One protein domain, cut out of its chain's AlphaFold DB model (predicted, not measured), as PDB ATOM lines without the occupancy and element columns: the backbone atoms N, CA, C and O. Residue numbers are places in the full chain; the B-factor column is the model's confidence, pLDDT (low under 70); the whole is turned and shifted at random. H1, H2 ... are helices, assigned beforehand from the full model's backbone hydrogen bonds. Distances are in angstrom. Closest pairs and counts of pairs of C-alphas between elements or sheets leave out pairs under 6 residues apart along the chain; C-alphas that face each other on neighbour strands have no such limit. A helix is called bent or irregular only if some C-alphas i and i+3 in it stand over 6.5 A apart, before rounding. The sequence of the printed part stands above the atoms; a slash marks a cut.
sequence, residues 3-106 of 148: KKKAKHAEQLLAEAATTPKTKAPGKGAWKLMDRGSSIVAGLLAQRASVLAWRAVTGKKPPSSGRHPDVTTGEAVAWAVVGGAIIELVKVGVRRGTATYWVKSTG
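AT A GLANCE: This is residues 3 to 106 of the 148 residues of an uncharacterized protein of Aeromicrobium sp. Root344 (UniProt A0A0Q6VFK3). An open, zigzag chain of three separate helices: the short H1 and the long H2 make a corner at the link between them, and after a looping link of residues 58 to 71 the long H3 heads off in another direction. No two helices pack on each other, and much of the chain sticks out, with residues 3 to 19 free at one end and residues 83 to 106 free at the other. The printed part has 104 residues, with three named helices in the order H1, H2, H3 and no named strand; the class is all helix. The whole is extended, with a radius of gyration of the C-alphas of 22.0 A, and its outline is flat, spanning 57 by 54 by 25 A.

IN THESE COORDINATES: H1 is residues 3 to 17, beginning at C-alpha 3 at (14.633, 13.022, 15.817). H2 is residues 25 to 57, 47.7 A from first to last C-alpha; C-alpha 25 is at (33.337, 37.406, -11.251). H3, residues 72 to 105, is the longest helix by residues, with 34, and measures 49.2 A from first to last C-alpha. It ends at C-alpha 105 at (53.428, 18.524, -29.609). No helix is bent or irregular.

HOW THE PARTS SIT: H1 touches no helix; it has an N-to-C direction of (0.26, 0.66, -0.71), with y rising and z falling. H1 and H2 are apart, with no C-alpha of the one within 8 A of the other. H2 has the direction (-0.42, -0.53, -0.74), with x, y and z falling. H2 and H3 are apart by the same test, although they follow each other in the chain. H3 has the direction (0.93, 0.36, 0.03), with x and y rising. H1 and H3 are apart too. Residues 29 to 48, which belong to H2, stand free, with no C-alpha 8 or more apart along the chain within 10 A. In H3 every O i to N i+4 pair is within hydrogen-bond range; in H1 10 of 11 are, and in H2 28 of 29.

THE WHOLE: The C-alphas of Lys 3 and Lys 103, the two farthest apart, are 62.0 A apart. The printed part has no cut. The link from H1 to H2, 7 residues, is short, and the link from H2 to H3, 14 residues, is long; the C-alphas of residues 58 to 71 lie 17 to 27 A from the mean of the C-alphas. The mean pLDDT of the printed part is 72.9. It is under 70 in 43 residues of this predicted model, namely residues 3 to 26, residues 58 to 71, residue 101 and residues 103 to 106.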
ATOM      1  N   LYS A   3      13.453  12.123  15.826       53.50
ATOM      2  CA  LYS A   3      14.633  13.022  15.817       53.50
ATOM      3  C   LYS A   3      15.547  12.883  14.585       53.50
ATOM      4  O   LYS A   3      16.304  13.800  14.285       53.50
ATOM      5  N   LYS A   4      15.482  11.762  13.854       55.81
ATOM      6  CA  LYS A   4      16.284  11.536  12.632       55.81
ATOM      7  C   LYS A   4      15.680  12.222  11.397       55.81
ATOM      8  O   LYS A   4      16.422  12.642  10.519       55.81
ATOM      9  N   LYS A   5      14.350  12.373  11.359       55.91
ATOM     10  CA  LYS A   5      13.626  13.014  10.248       55.91
ATOM     11  C   LYS A   5      13.764  14.540  10.263       55.91
ATOM     12  O   LYS A   5      13.928  15.123   9.201       55.91
ATOM     13  N   ALA A   6      13.797  15.161  11.446       57.12
ATOM     14  CA  ALA A   6      14.000  16.608  11.588       57.12
ATOM     15  C   ALA A   6      15.384  17.068  11.085       57.12
ATOM     16  O   ALA A   6      15.467  18.011  10.310       57.12
ATOM     17  N   LYS A   7      16.455  16.321  11.405       58.81
ATOM     18  CA  LYS A   7      17.809  16.619  10.896       58.81
ATOM     19  C   LYS A   7      17.932  16.476   9.380       58.81
ATOM     20  O   LYS A   7      18.660  17.238   8.762       58.81
ATOM     21  N   HIS A   8      17.225  15.519   8.780       57.38
ATOM     22  CA  HIS A   8      17.228  15.353   7.327       57.38
ATOM     23  C   HIS A   8      16.407  16.447   6.631       57.38
ATOM     24  O   HIS A   8      16.795  16.912   5.569       57.38
ATOM     25  N   ALA A   9      15.322  16.921   7.252       57.28
ATOM     26  CA  ALA A   9      14.552  18.062   6.758       57.28
ATOM     27  C   ALA A   9      15.347  19.380   6.838       57.28
ATOM     28  O   ALA A   9      15.344  20.142   5.879       57.28
ATOM     29  N   GLU A  10      16.107  19.613   7.914       55.25
ATOM     30  CA  GLU A  10      17.051  20.740   8.002       55.25
ATOM     31  C   GLU A  10      18.217  20.611   7.016       55.25
ATOM     32  O   GLU A  10      18.651  21.615   6.463       55.25
ATOM     33  N   GLN A  11      18.702  19.396   6.737       57.31
ATOM     34  CA  GLN A  11      19.716  19.164   5.703       57.31
ATOM     35  C   GLN A  11      19.181  19.423   4.294       57.31
ATOM     36  O   GLN A  11      19.901  19.996   3.492       57.31
ATOM     37  N   LEU A  12      17.926  19.071   4.002       53.78
ATOM     38  CA  LEU A  12      17.285  19.361   2.715       53.78
ATOM     39  C   LEU A  12      17.001  20.860   2.543       53.78
ATOM     40  O   LEU A  12      17.162  21.397   1.450       53.78
ATOM     41  N   LEU A  13      16.647  21.557   3.627       54.38
ATOM     42  CA  LEU A  13      16.501  23.014   3.637       54.38
ATOM     43  C   LEU A  13      17.864  23.728   3.560       54.38
ATOM     44  O   LEU A  13      17.971  24.760   2.902       54.38
ATOM     45  N   ALA A  14      18.919  23.162   4.150       55.72
ATOM     46  CA  ALA A  14      20.290  23.648   4.016       55.72
ATOM     47  C   ALA A  14      20.868  23.375   2.616       55.72
ATOM     48  O   ALA A  14      21.570  24.227   2.080       55.72
ATOM     49  N   GLU A  15      20.539  22.240   1.994       51.56
ATOM     50  CA  GLU A  15      20.934  21.887   0.626       51.56
ATOM     51  C   GLU A  15      20.223  22.791  -0.396       51.56
ATOM     52  O   GLU A  15      20.876  23.319  -1.296       51.56
ATOM     53  N   ALA A  16      18.940  23.110  -0.171       46.78
ATOM     54  CA  ALA A  16      18.189  24.099  -0.951       46.78
ATOM     55  C   ALA A  16      18.653  25.557  -0.723       46.78
ATOM     56  O   ALA A  16      18.547  26.380  -1.631       46.78
ATOM     57  N   ALA A  17      19.204  25.883   0.453       51.38
ATOM     58  CA  ALA A  17      19.740  27.212   0.767       51.38
ATOM     59  C   ALA A  17      21.229  27.391   0.411       51.38
ATOM     60  O   ALA A  17      21.753  28.506   0.508       51.38
ATOM     61  N   THR A  18      21.924  26.346  -0.056       52.66
ATOM     62  CA  THR A  18      23.263  26.512  -0.638       52.66
ATOM     63  C   THR A  18      23.177  27.075  -2.054       52.66
ATOM     64  O   THR A  18      23.463  26.426  -3.057       52.66
ATOM     65  N   THR A  19      22.863  28.367  -2.138       58.38
ATOM     66  CA  THR A  19      23.396  29.177  -3.233       58.38
ATOM     67  C   THR A  19      24.917  28.962  -3.244       58.38
ATOM     68  O   THR A  19      25.572  29.135  -2.207       58.38
ATOM     69  N   PRO A  20      25.520  28.500  -4.358       55.34
ATOM     70  CA  PRO A  20      26.962  28.347  -4.409       55.34
ATOM     71  C   PRO A  20      27.555  29.732  -4.175       55.34
ATOM     72  O   PRO A  20      27.345  30.633  -4.983       55.34
ATOM     73  N   LYS A  21      28.251  29.912  -3.043       49.06
ATOM     74  CA  LYS A  21      28.910  31.173  -2.688       49.06
ATOM     75  C   LYS A  21      29.649  31.709  -3.912       49.06
ATOM     76  O   LYS A  21      30.593  31.070  -4.381       49.06
ATOM     77  N   THR A  22      29.207  32.860  -4.418       49.50
ATOM     78  CA  THR A  22      29.785  33.548  -5.575       49.50
ATOM     79  C   THR A  22      31.269  33.795  -5.326       49.50
ATOM     80  O   THR A  22      31.669  34.711  -4.611       49.50
ATOM     81  N   LYS A  23      32.108  32.920  -5.884       51.56
ATOM     82  CA  LYS A  23      33.565  33.034  -5.883       51.56
ATOM     83  C   LYS A  23      33.983  33.666  -7.206       51.56
ATOM     84  O   LYS A  23      33.980  32.975  -8.218       51.56
ATOM     85  N   ALA A  24      34.378  34.937  -7.130       52.78
ATOM     86  CA  ALA A  24      35.016  35.773  -8.152       52.78
ATOM     87  C   ALA A  24      34.278  35.901  -9.512       52.78
ATOM     88  O   ALA A  24      33.921  34.895 -10.132       52.78
ATOM     89  N   PRO A  25      34.126  37.130 -10.044       57.88
ATOM     90  CA  PRO A  25      33.337  37.406 -11.251       57.88
ATOM     91  C   PRO A  25      33.781  36.621 -12.501       57.88
ATOM     92  O   PRO A  25      32.961  36.368 -13.374       57.88
ATOM     93  N   GLY A  26      35.025  36.130 -12.567       67.56
ATOM     94  CA  GLY A  26      35.500  35.320 -13.697       67.56
ATOM     95  C   GLY A  26      35.069  33.846 -13.684       67.56
ATOM     96  O   GLY A  26      34.795  33.274 -14.733       67.56
ATOM     97  N   LYS A  27      34.980  33.196 -12.516       73.88
ATOM     98  CA  LYS A  27      34.751  31.737 -12.451       73.88
ATOM     99  C   LYS A  27      33.261  31.389 -12.517       73.88
ATOM    100  O   LYS A  27      32.895  30.375 -13.105       73.88
ATOM    101  N   GLY A  28      32.411  32.253 -11.955       79.81
ATOM    102  CA  GLY A  28      30.954  32.146 -12.055       79.81
ATOM    103  C   GLY A  28      30.431  32.435 -13.465       79.81
ATOM    104  O   GLY A  28      29.664  31.633 -13.991       79.81
ATOM    105  N   ALA A  29      30.900  33.517 -14.095       83.88
ATOM    106  CA  ALA A  29      30.518  33.873 -15.464       83.88
ATOM    107  C   ALA A  29      30.927  32.789 -16.471       83.88
ATOM    108  O   ALA A  29      30.111  32.363 -17.284       83.88
ATOM    109  N   TRP A  30      32.147  32.260 -16.340       80.88
ATOM    110  CA  TRP A  30      32.619  31.153 -17.169       80.88
ATOM    111  C   TRP A  30      31.749  29.897 -17.020       80.88
ATOM    112  O   TRP A  30      31.273  29.344 -18.005       80.88
ATOM    113  N   LYS A  31      31.446  29.482 -15.781       84.88
ATOM    114  CA  LYS A  31      30.560  28.331 -15.530       84.88
ATOM    115  C   LYS A  31      29.145  28.537 -16.068       84.88
ATOM    116  O   LYS A  31      28.513  27.567 -16.484       84.88
ATOM    117  N   LEU A  32      28.631  29.764 -16.016       89.56
ATOM    118  CA  LEU A  32      27.322  30.100 -16.564       89.56
ATOM    119  C   LEU A  32      27.331  30.004 -18.094       89.56
ATOM    120  O   LEU A  32      26.407  29.434 -18.666       89.56
ATOM    121  N   MET A  33      28.399  30.477 -18.736       89.19
ATOM    122  CA  MET A  33      28.583  30.401 -20.184       89.19
ATOM    123  C   MET A  33      28.787  28.963 -20.677       89.19
ATOM    124  O   MET A  33      28.143  28.575 -21.648       89.19
ATOM    125  N   ASP A  34      29.581  28.140 -19.985       88.88
ATOM    126  CA  ASP A  34      29.742  26.708 -20.297       88.88
ATOM    127  C   ASP A  34      28.400  25.965 -20.234       88.88
ATOM    128  O   ASP A  34      28.024  25.205 -21.135       88.88
ATOM    129  N   ARG A  35      27.644  26.202 -19.157       91.75
ATOM    130  CA  ARG A  35      26.328  25.586 -18.964       91.75
ATOM    131  C   ARG A  35      25.326  26.077 -20.003       91.75
ATOM    132  O   ARG A  35      24.624  25.256 -20.585       91.75
ATOM    133  N   GLY A  36      25.294  27.381 -20.270       93.56
ATOM    134  CA  GLY A  36      24.444  27.972 -21.303       93.56
ATOM    135  C   GLY A  36      24.753  27.407 -22.687       93.56
ATOM    136  O   GLY A  36      23.846  26.978 -23.397       93.56
ATOM    137  N   SER A  37      26.037  27.298 -23.028       90.62
ATOM    138  CA  SER A  37      26.490  26.747 -24.307       90.62
ATOM    139  C   SER A  37      26.101  25.283 -24.465       90.62
ATOM    140  O   SER A  37      25.648  24.887 -25.533       90.62
ATOM    141  N   SER A  38      26.192  24.486 -23.399       89.06
ATOM    142  CA  SER A  38      25.770  23.079 -23.428       89.06
ATOM    143  C   SER A  38      24.273  22.930 -23.723       89.06
ATOM    144  O   SER A  38      23.875  22.046 -24.479       89.06
ATOM    145  N   ILE A  39      23.437  23.816 -23.169       93.62
ATOM    146  CA  ILE A  39      21.987  23.820 -23.418       93.62
ATOM    147  C   ILE A  39      21.697  24.189 -24.876       93.62
ATOM    148  O   ILE A  39      20.948  23.484 -25.554       93.62
ATOM    149  N   VAL A  40      22.315  25.263 -25.377       92.31
ATOM    150  CA  VAL A  40      22.157  25.700 -26.774       92.31
ATOM    151  C   VAL A  40      22.650  24.622 -27.740       92.31
ATOM    152  O   VAL A  40      21.958  24.304 -28.707       92.31
ATOM    153  N   ALA A  41      23.792  24.000 -27.450       91.62
ATOM    154  CA  ALA A  41      24.322  22.887 -28.227       91.62
ATOM    155  C   ALA A  41      23.355  21.695 -28.238       91.62
ATOM    156  O   ALA A  41      23.110  21.132 -29.299       91.62
ATOM    157  N   GLY A  42      22.747  21.346 -27.098       88.81
ATOM    158  CA  GLY A  42      21.734  20.291 -27.023       88.81
ATOM    159  C   GLY A  42      20.494  20.589 -27.875       88.81
ATOM    160  O   GLY A  42      20.016  19.720 -28.604       88.81
ATOM    161  N   LEU A  43      20.004  21.831 -27.848       89.00
ATOM    162  CA  LEU A  43      18.865  22.273 -28.661       89.00
ATOM    163  C   LEU A  43      19.172  22.204 -30.163       89.00
ATOM    164  O   LEU A  43      18.361  21.695 -30.940       89.00
ATOM    165  N   LEU A  44      20.349  22.685 -30.572       91.62
ATOM    166  CA  LEU A  44      20.802  22.617 -31.961       91.62
ATOM    167  C   LEU A  44      21.037  21.174 -32.406       91.62
ATOM    168  O   LEU A  44      20.602  20.806 -33.495       91.62
ATOM    169  N   ALA A  45      21.640  20.341 -31.556       86.88
ATOM    170  CA  ALA A  45      21.834  18.920 -31.821       86.88
ATOM    171  C   ALA A  45      20.494  18.218 -32.055       86.88
ATOM    172  O   ALA A  45      20.364  17.452 -33.002       86.88
ATOM    173  N   GLN A  46      19.463  18.534 -31.267       81.44
ATOM    174  CA  GLN A  46      18.135  17.963 -31.472       81.44
ATOM    175  C   GLN A  46      17.544  18.346 -32.836       81.44
ATOM    176  O   GLN A  46      16.995  17.496 -33.536       81.44
ATOM    177  N   ARG A  47      17.688  19.609 -33.257       84.25
ATOM    178  CA  ARG A  47      17.232  20.068 -34.581       84.25
ATOM    179  C   ARG A  47      18.027  19.419 -35.712       84.25
ATOM    180  O   ARG A  47      17.425  18.957 -36.678       84.25
ATOM    181  N   ALA A  48      19.346  19.344 -35.573       85.88
ATOM    182  CA  ALA A  48      20.227  18.699 -36.537       85.88
ATOM    183  C   ALA A  48      19.898  17.208 -36.686       85.88
ATOM    184  O   ALA A  48      19.754  16.737 -37.807       85.88
ATOM    185  N   SER A  49      19.672  16.490 -35.583       81.25
ATOM    186  CA  SER A  49      19.269  15.078 -35.601       81.25
ATOM    187  C   SER A  49      17.933  14.862 -36.310       81.25
ATOM    188  O   SER A  49      17.797  13.933 -37.103       81.25
ATOM    189  N   VAL A  50      16.949  15.739 -36.079       78.88
ATOM    190  CA  VAL A  50      15.653  15.685 -36.775       78.88
ATOM    191  C   VAL A  50      15.825  15.890 -38.279       78.88
ATOM    192  O   VAL A  50      15.216  15.172 -39.072       78.88
ATOM    193  N   LEU A  51      16.647  16.859 -38.681       82.00
ATOM    194  CA  LEU A  51      16.937  17.122 -40.090       82.00
ATOM    195  C   LEU A  51      17.709  15.970 -40.733       82.00
ATOM    196  O   LEU A  51      17.342  15.545 -41.823       82.00
ATOM    197  N   ALA A  52      18.711  15.426 -40.043       81.25
ATOM    198  CA  ALA A  52      19.488  14.282 -40.502       81.25
ATOM    199  C   ALA A  52      18.589  13.061 -40.737       81.25
ATOM    200  O   ALA A  52      18.671  12.433 -41.788       81.25
ATOM    201  N   TRP A  53      17.659  12.772 -39.823       75.12
ATOM    202  CA  TRP A  53      16.709  11.674 -40.009       75.12
ATOM    203  C   TRP A  53      15.758  11.905 -41.176       75.12
ATOM    204  O   TRP A  53      15.516  11.005 -41.974       75.12
ATOM    205  N   ARG A  54      15.234  13.127 -41.318       78.94
ATOM    206  CA  ARG A  54      14.383  13.467 -42.463       78.94
ATOM    207  C   ARG A  54      15.145  13.374 -43.781       78.94
ATOM    208  O   ARG A  54      14.548  12.966 -44.766       78.94
ATOM    209  N   ALA A  55      16.424  13.737 -43.801       79.50
ATOM    210  CA  ALA A  55      17.258  13.659 -44.993       79.50
ATOM    211  C   ALA A  55      17.541  12.207 -45.408       79.50
ATOM    212  O   ALA A  55      17.511  11.906 -46.595       79.50
ATOM    213  N   VAL A  56      17.776  11.310 -44.445       75.19
ATOM    214  CA  VAL A  56      18.081   9.896 -44.723       75.19
ATOM    215  C   VAL A  56      16.814   9.079 -44.988       75.19
ATOM    216  O   VAL A  56      16.768   8.286 -45.922       75.19
ATOM    217  N   THR A  57      15.772   9.271 -44.179       73.62
ATOM    218  CA  THR A  57      14.582   8.404 -44.163       73.62
ATOM    219  C   THR A  57      13.388   9.029 -44.895       73.62
ATOM    220  O   THR A  57      12.389   8.358 -45.143       73.62
ATOM    221  N   GLY A  58      13.419  10.335 -45.190       68.50
ATOM    222  CA  GLY A  58      12.298  11.076 -45.792       68.50
ATOM    223  C   GLY A  58      11.082  11.262 -44.871       68.50
ATOM    224  O   GLY A  58      10.143  11.984 -45.207       68.50
ATOM    225  N   LYS A  59      11.087  10.640 -43.687       63.38
ATOM    226  CA  LYS A  59       9.969  10.586 -42.735       63.38
ATOM    227  C   LYS A  59      10.233  11.453 -41.504       63.38
ATOM    228  O   LYS A  59      11.380  11.705 -41.133       63.38
ATOM    229  N   LYS A  60       9.162  11.939 -40.862       60.09
ATOM    230  CA  LYS A  60       9.269  12.653 -39.577       60.09
ATOM    231  C   LYS A  60       9.866  11.693 -38.532       60.09
ATOM    232  O   LYS A  60       9.385  10.568 -38.440       60.09
ATOM    233  N   PRO A  61      10.895  12.106 -37.771       60.88
ATOM    234  CA  PRO A  61      11.481  11.254 -36.744       60.88
ATOM    235  C   PRO A  61      10.432  10.883 -35.696       60.88
ATOM    236  O   PRO A  61       9.602  11.741 -35.365       60.88
ATOM    237  N   PRO A  62      10.464   9.641 -35.178       62.03
ATOM    238  CA  PRO A  62       9.534   9.171 -34.159       62.03
ATOM    239  C   PRO A  62       9.745   9.980 -32.875       62.03
ATOM    240  O   PRO A  62      10.571   9.659 -32.027       62.03
ATOM    241  N   SER A  63       9.026  11.097 -32.754       56.16
ATOM    242  CA  SER A  63       9.200  12.084 -31.681       56.16
ATOM    243  C   SER A  63       8.367  11.759 -30.438       56.16
ATOM    244  O   SER A  63       8.194  12.606 -29.560       56.16
ATOM    245  N   SER A  64       7.830  10.548 -30.340       50.19
ATOM    246  CA  SER A  64       6.872  10.233 -29.295       50.19
ATOM    247  C   SER A  64       6.834   8.741 -28.992       50.19
ATOM    248  O   SER A  64       6.037   7.998 -29.548       50.19
ATOM    249  N   GLY A  65       7.598   8.315 -27.982       52.66
ATOM    250  CA  GLY A  65       7.474   6.979 -27.366       52.66
ATOM    251  C   GLY A  65       6.130   6.717 -26.653       52.66
ATOM    252  O   GLY A  65       6.004   5.756 -25.898       52.66
ATOM    253  N   ARG A  66       5.142   7.600 -26.844       46.44
ATOM    254  CA  ARG A  66       3.765   7.514 -26.339       46.44
ATOM    255  C   ARG A  66       2.713   7.568 -27.457       46.44
ATOM    256  O   ARG A  66       1.539   7.410 -27.152       46.44
ATOM    257  N   HIS A  67       3.107   7.823 -28.710       46.81
ATOM    258  CA  HIS A  67       2.171   7.814 -29.834       46.81
ATOM    259  C   HIS A  67       2.031   6.378 -30.363       46.81
ATOM    260  O   HIS A  67       3.052   5.765 -30.679       46.81
ATOM    261  N   PRO A  68       0.801   5.843 -30.469       58.50
ATOM    262  CA  PRO A  68       0.553   4.467 -30.908       58.50
ATOM    263  C   PRO A  68       0.973   4.207 -32.363       58.50
ATOM    264  O   PRO A  68       1.180   3.058 -32.736       58.50
ATOM    265  N   ASP A  69       1.154   5.264 -33.161       59.75
ATOM    266  CA  ASP A  69       1.576   5.176 -34.564       59.75
ATOM    267  C   ASP A  69       3.077   4.880 -34.741       59.75
ATOM    268  O   ASP A  69       3.522   4.567 -35.843       59.75
ATOM    269  N   VAL A  70       3.878   4.974 -33.671       60.62
ATOM    270  CA  VAL A  70       5.287   4.562 -33.678       60.62
ATOM    271  C   VAL A  70       5.366   3.137 -33.152       60.62
ATOM    272  O   VAL A  70       5.185   2.889 -31.958       60.62
ATOM    273  N   THR A  71       5.674   2.188 -34.034       67.81
ATOM    274  CA  THR A  71       5.878   0.798 -33.615       67.81
ATOM    275  C   THR A  71       7.049   0.714 -32.631       67.81
ATOM    276  O   THR A  71       8.075   1.381 -32.790       67.81
ATOM    277  N   THR A  72       6.930  -0.122 -31.597       74.31
ATOM    278  CA  THR A  72       7.980  -0.290 -30.576       74.31
ATOM    279  C   THR A  72       9.329  -0.666 -31.202       74.31
ATOM    280  O   THR A  72      10.373  -0.230 -30.723       74.31
ATOM    281  N   GLY A  73       9.309  -1.408 -32.317       73.62
ATOM    282  CA  GLY A  73      10.503  -1.763 -33.084       73.62
ATOM    283  C   GLY A  73      11.207  -0.563 -33.723       73.62
ATOM    284  O   GLY A  73      12.431  -0.484 -33.672       73.62
ATOM    285  N   GLU A  74      10.465   0.407 -34.256       74.25
ATOM    286  CA  GLU A  74      11.047   1.607 -34.869       74.25
ATOM    287  C   GLU A  74      11.693   2.527 -33.823       74.25
ATOM    288  O   GLU A  74      12.789   3.049 -34.037       74.25
ATOM    289  N   ALA A  75      11.075   2.657 -32.644       76.94
ATOM    290  CA  ALA A  75      11.656   3.402 -31.527       76.94
ATOM    291  C   ALA A  75      12.958   2.760 -31.011       76.94
ATOM    292  O   ALA A  75      13.937   3.462 -30.749       76.94
ATOM    293  N   VAL A  76      12.989   1.428 -30.895       82.00
ATOM    294  CA  VAL A  76      14.196   0.686 -30.499       82.00
ATOM    295  C   VAL A  76      15.287   0.818 -31.559       82.00
ATOM    296  O   VAL A  76      16.430   1.107 -31.210       82.00
ATOM    297  N   ALA A  77      14.952   0.684 -32.845       80.62
ATOM    298  CA  ALA A  77      15.909   0.863 -33.935       80.62
ATOM    299  C   ALA A  77      16.532   2.268 -33.912       80.62
ATOM    300  O   ALA A  77      17.751   2.405 -34.014       80.62
ATOM    301  N   TRP A  78      15.724   3.308 -33.687       78.69
ATOM    302  CA  TRP A  78      16.217   4.678 -33.553       78.69
ATOM    303  C   TRP A  78      17.163   4.852 -32.358       78.69
ATOM    304  O   TRP A  78      18.225   5.459 -32.494       78.69
ATOM    305  N   ALA A  79      16.824   4.273 -31.202       84.38
ATOM    306  CA  ALA A  79      17.666   4.332 -30.010       84.38
ATOM    307  C   ALA A  79      19.006   3.603 -30.201       84.38
ATOM    308  O   ALA A  79      20.048   4.129 -29.810       84.38
ATOM    309  N   VAL A  80      18.997   2.425 -30.831       89.38
ATOM    310  CA  VAL A  80      20.215   1.653 -31.121       89.38
ATOM    311  C   VAL A  80      21.120   2.417 -32.085       89.38
ATOM    312  O   VAL A  80      22.307   2.569 -31.809       89.38
ATOM    313  N   VAL A  81      20.566   2.950 -33.178       85.75
ATOM    314  CA  VAL A  81      21.333   3.732 -34.159       85.75
ATOM    315  C   VAL A  81      21.902   4.999 -33.517       85.75
ATOM    316  O   VAL A  81      23.097   5.266 -33.640       85.75
ATOM    317  N   GLY A  82      21.082   5.748 -32.775       83.81
ATOM    318  CA  GLY A  82      21.525   6.951 -32.071       83.81
ATOM    319  C   GLY A  82      22.618   6.659 -31.038       83.81
ATOM    320  O   GLY A  82      23.633   7.354 -30.997       83.81
ATOM    321  N   GLY A  83      22.454   5.596 -30.247       87.81
ATOM    322  CA  GLY A  83      23.445   5.161 -29.263       87.81
ATOM    323  C   GLY A  83      24.766   4.731 -29.903       87.81
ATOM    324  O   GLY A  83      25.832   5.152 -29.452       87.81
ATOM    325  N   ALA A  84      24.702   3.959 -30.991       92.62
ATOM    326  CA  ALA A  84      25.883   3.498 -31.716       92.62
ATOM    327  C   ALA A  84      26.695   4.668 -32.289       92.62
ATOM    328  O   ALA A  84      27.915   4.716 -32.125       92.62
ATOM    329  N   ILE A  85      26.026   5.648 -32.903       88.62
ATOM    330  CA  ILE A  85      26.691   6.833 -33.459       88.62
ATOM    331  C   ILE A  85      27.419   7.615 -32.358       88.62
ATOM    332  O   ILE A  85      28.578   7.984 -32.539       88.62
ATOM    333  N   ILE A  86      26.789   7.841 -31.201       88.44
ATOM    334  CA  ILE A  86      27.400   8.602 -30.098       88.44
ATOM    335  C   ILE A  86      28.669   7.915 -29.574       88.44
ATOM    336  O   ILE A  86      29.676   8.585 -29.321       88.44
ATOM    337  N   GLU A  87      28.660   6.589 -29.426       92.06
ATOM    338  CA  GLU A  87      29.852   5.851 -28.995       92.06
ATOM    339  C   GLU A  87      30.972   5.907 -30.042       92.06
ATOM    340  O   GLU A  87      32.128   6.157 -29.688       92.06
ATOM    341  N   LEU A  88      30.647   5.795 -31.334       91.88
ATOM    342  CA  LEU A  88      31.630   5.964 -32.409       91.88
ATOM    343  C   LEU A  88      32.254   7.364 -32.401       91.88
ATOM    344  O   LEU A  88      33.476   7.493 -32.499       91.88
ATOM    345  N   VAL A  89      31.446   8.409 -32.210       91.25
ATOM    346  CA  VAL A  89      31.933   9.790 -32.079       91.25
ATOM    347  C   VAL A  89      32.890   9.912 -30.893       91.25
ATOM    348  O   VAL A  89      33.974  10.472 -31.041       91.25
ATOM    349  N   LYS A  90      32.560   9.344 -29.725       86.00
ATOM    350  CA  LYS A  90      33.447   9.365 -28.544       86.00
ATOM    351  C   LYS A  90      34.782   8.675 -28.808       86.00
ATOM    352  O   LYS A  90      35.822   9.196 -28.396       86.00
ATOM    353  N   VAL A  91      34.772   7.525 -29.481       93.25
ATOM    354  CA  VAL A  91      35.997   6.812 -29.875       93.25
ATOM    355  C   VAL A  91      36.821   7.664 -30.840       93.25
ATOM    356  O   VAL A  91      38.025   7.830 -30.629       93.25
ATOM    357  N   GLY A  92      36.172   8.249 -31.849       91.50
ATOM    358  CA  GLY A  92      36.796   9.131 -32.832       91.50
ATOM    359  C   GLY A  92      37.440  10.357 -32.191       91.50
ATOM    360  O   GLY A  92      38.608  10.626 -32.444       91.50
ATOM    361  N   VAL A  93      36.734  11.047 -31.291       90.38
ATOM    362  CA  VAL A  93      37.259  12.215 -30.566       90.38
ATOM    363  C   VAL A  93      38.447  11.826 -29.694       90.38
ATOM    364  O   VAL A  93      39.494  12.453 -29.787       90.38
ATOM    365  N   ARG A  94      38.345  10.766 -28.880       86.38
ATOM    366  CA  ARG A  94      39.451  10.343 -27.998       86.38
ATOM    367  C   ARG A  94      40.718  10.008 -28.784       86.38
ATOM    368  O   ARG A  94      41.808  10.422 -28.394       86.38
ATOM    369  N   ARG A  95      40.575   9.281 -29.895       82.56
ATOM    370  CA  ARG A  95      41.694   8.941 -30.787       82.56
ATOM    371  C   ARG A  95      42.207  10.159 -31.554       82.56
ATOM    372  O   ARG A  95      43.416  10.326 -31.691       82.56
ATOM    373  N   GLY A  96      41.305  11.020 -32.011       84.62
ATOM    374  CA  GLY A  96      41.613  12.252 -32.730       84.62
ATOM    375  C   GLY A  96      42.404  13.232 -31.874       84.62
ATOM    376  O   GLY A  96      43.455  13.688 -32.296       84.62
ATOM    377  N   THR A  97      41.981  13.487 -30.636       79.25
ATOM    378  CA  THR A  97      42.712  14.372 -29.720       79.25
ATOM    379  C   THR A  97      44.092  13.813 -29.386       79.25
ATOM    380  O   THR A  97      45.057  14.569 -29.360       79.25
ATOM    381  N   ALA A  98      44.215  12.497 -29.182       71.56
ATOM    382  CA  ALA A  98      45.504  11.866 -28.901       71.56
ATOM    383  C   ALA A  98      46.473  11.968 -30.089       71.56
ATOM    384  O   ALA A  98      47.612  12.392 -29.926       71.56
ATOM    385  N   THR A  99      46.012  11.627 -31.294       74.00
ATOM    386  CA  THR A  99      46.825  11.713 -32.518       74.00
ATOM    387  C   THR A  99      47.150  13.154 -32.892       74.00
ATOM    388  O   THR A  99      48.280  13.436 -33.277       74.00
ATOM    389  N   TYR A 100      46.202  14.078 -32.726       73.56
ATOM    390  CA  TYR A 100      46.421  15.502 -32.947       73.56
ATOM    391  C   TYR A 100      47.466  16.060 -31.982       73.56
ATOM    392  O   TYR A 100      48.382  16.726 -32.439       73.56
ATOM    393  N   TRP A 101      47.385  15.728 -30.688       68.50
ATOM    394  CA  TRP A 101      48.359  16.151 -29.677       68.50
ATOM    395  C   TRP A 101      49.760  15.605 -29.952       68.50
ATOM    396  O   TRP A 101      50.738  16.340 -29.871       68.50
ATOM    397  N   VAL A 102      49.877  14.332 -30.332       72.75
ATOM    398  CA  VAL A 102      51.173  13.744 -30.709       72.75
ATOM    399  C   VAL A 102      51.722  14.409 -31.973       72.75
ATOM    400  O   VAL A 102      52.908  14.722 -32.036       72.75
ATOM    401  N   LYS A 103      50.863  14.693 -32.958       68.19
ATOM    402  CA  LYS A 103      51.250  15.354 -34.212       68.19
ATOM    403  C   LYS A 103      51.628  16.827 -34.020       68.19
ATOM    404  O   LYS A 103      52.454  17.324 -34.775       68.19
ATOM    405  N   SER A 104      51.037  17.520 -33.046       59.47
ATOM    406  CA  SER A 104      51.287  18.945 -32.791       59.47
ATOM    407  C   SER A 104      52.363  19.211 -31.739       59.47
ATOM    408  O   SER A 104      53.053  20.220 -31.832       59.47
ATOM    409  N   THR A 105      52.532  18.318 -30.763       63.56
ATOM    410  CA  THR A 105      53.428  18.524 -29.609       63.56
ATOM    411  C   THR A 105      54.617  17.565 -29.600       63.56
ATOM    412  O   THR A 105      55.505  17.709 -28.768       63.56
ATOM    413  N   GLY A 106      54.637  16.549 -30.472       62.44
ATOM    414  CA  GLY A 106      55.703  15.538 -30.536       62.44
ATOM    415  C   GLY A 106      55.767  14.588 -29.332       62.44
ATOM    416  O   GLY A 106      56.520  13.620 -29.357       62.44
TER     417      GLY A 106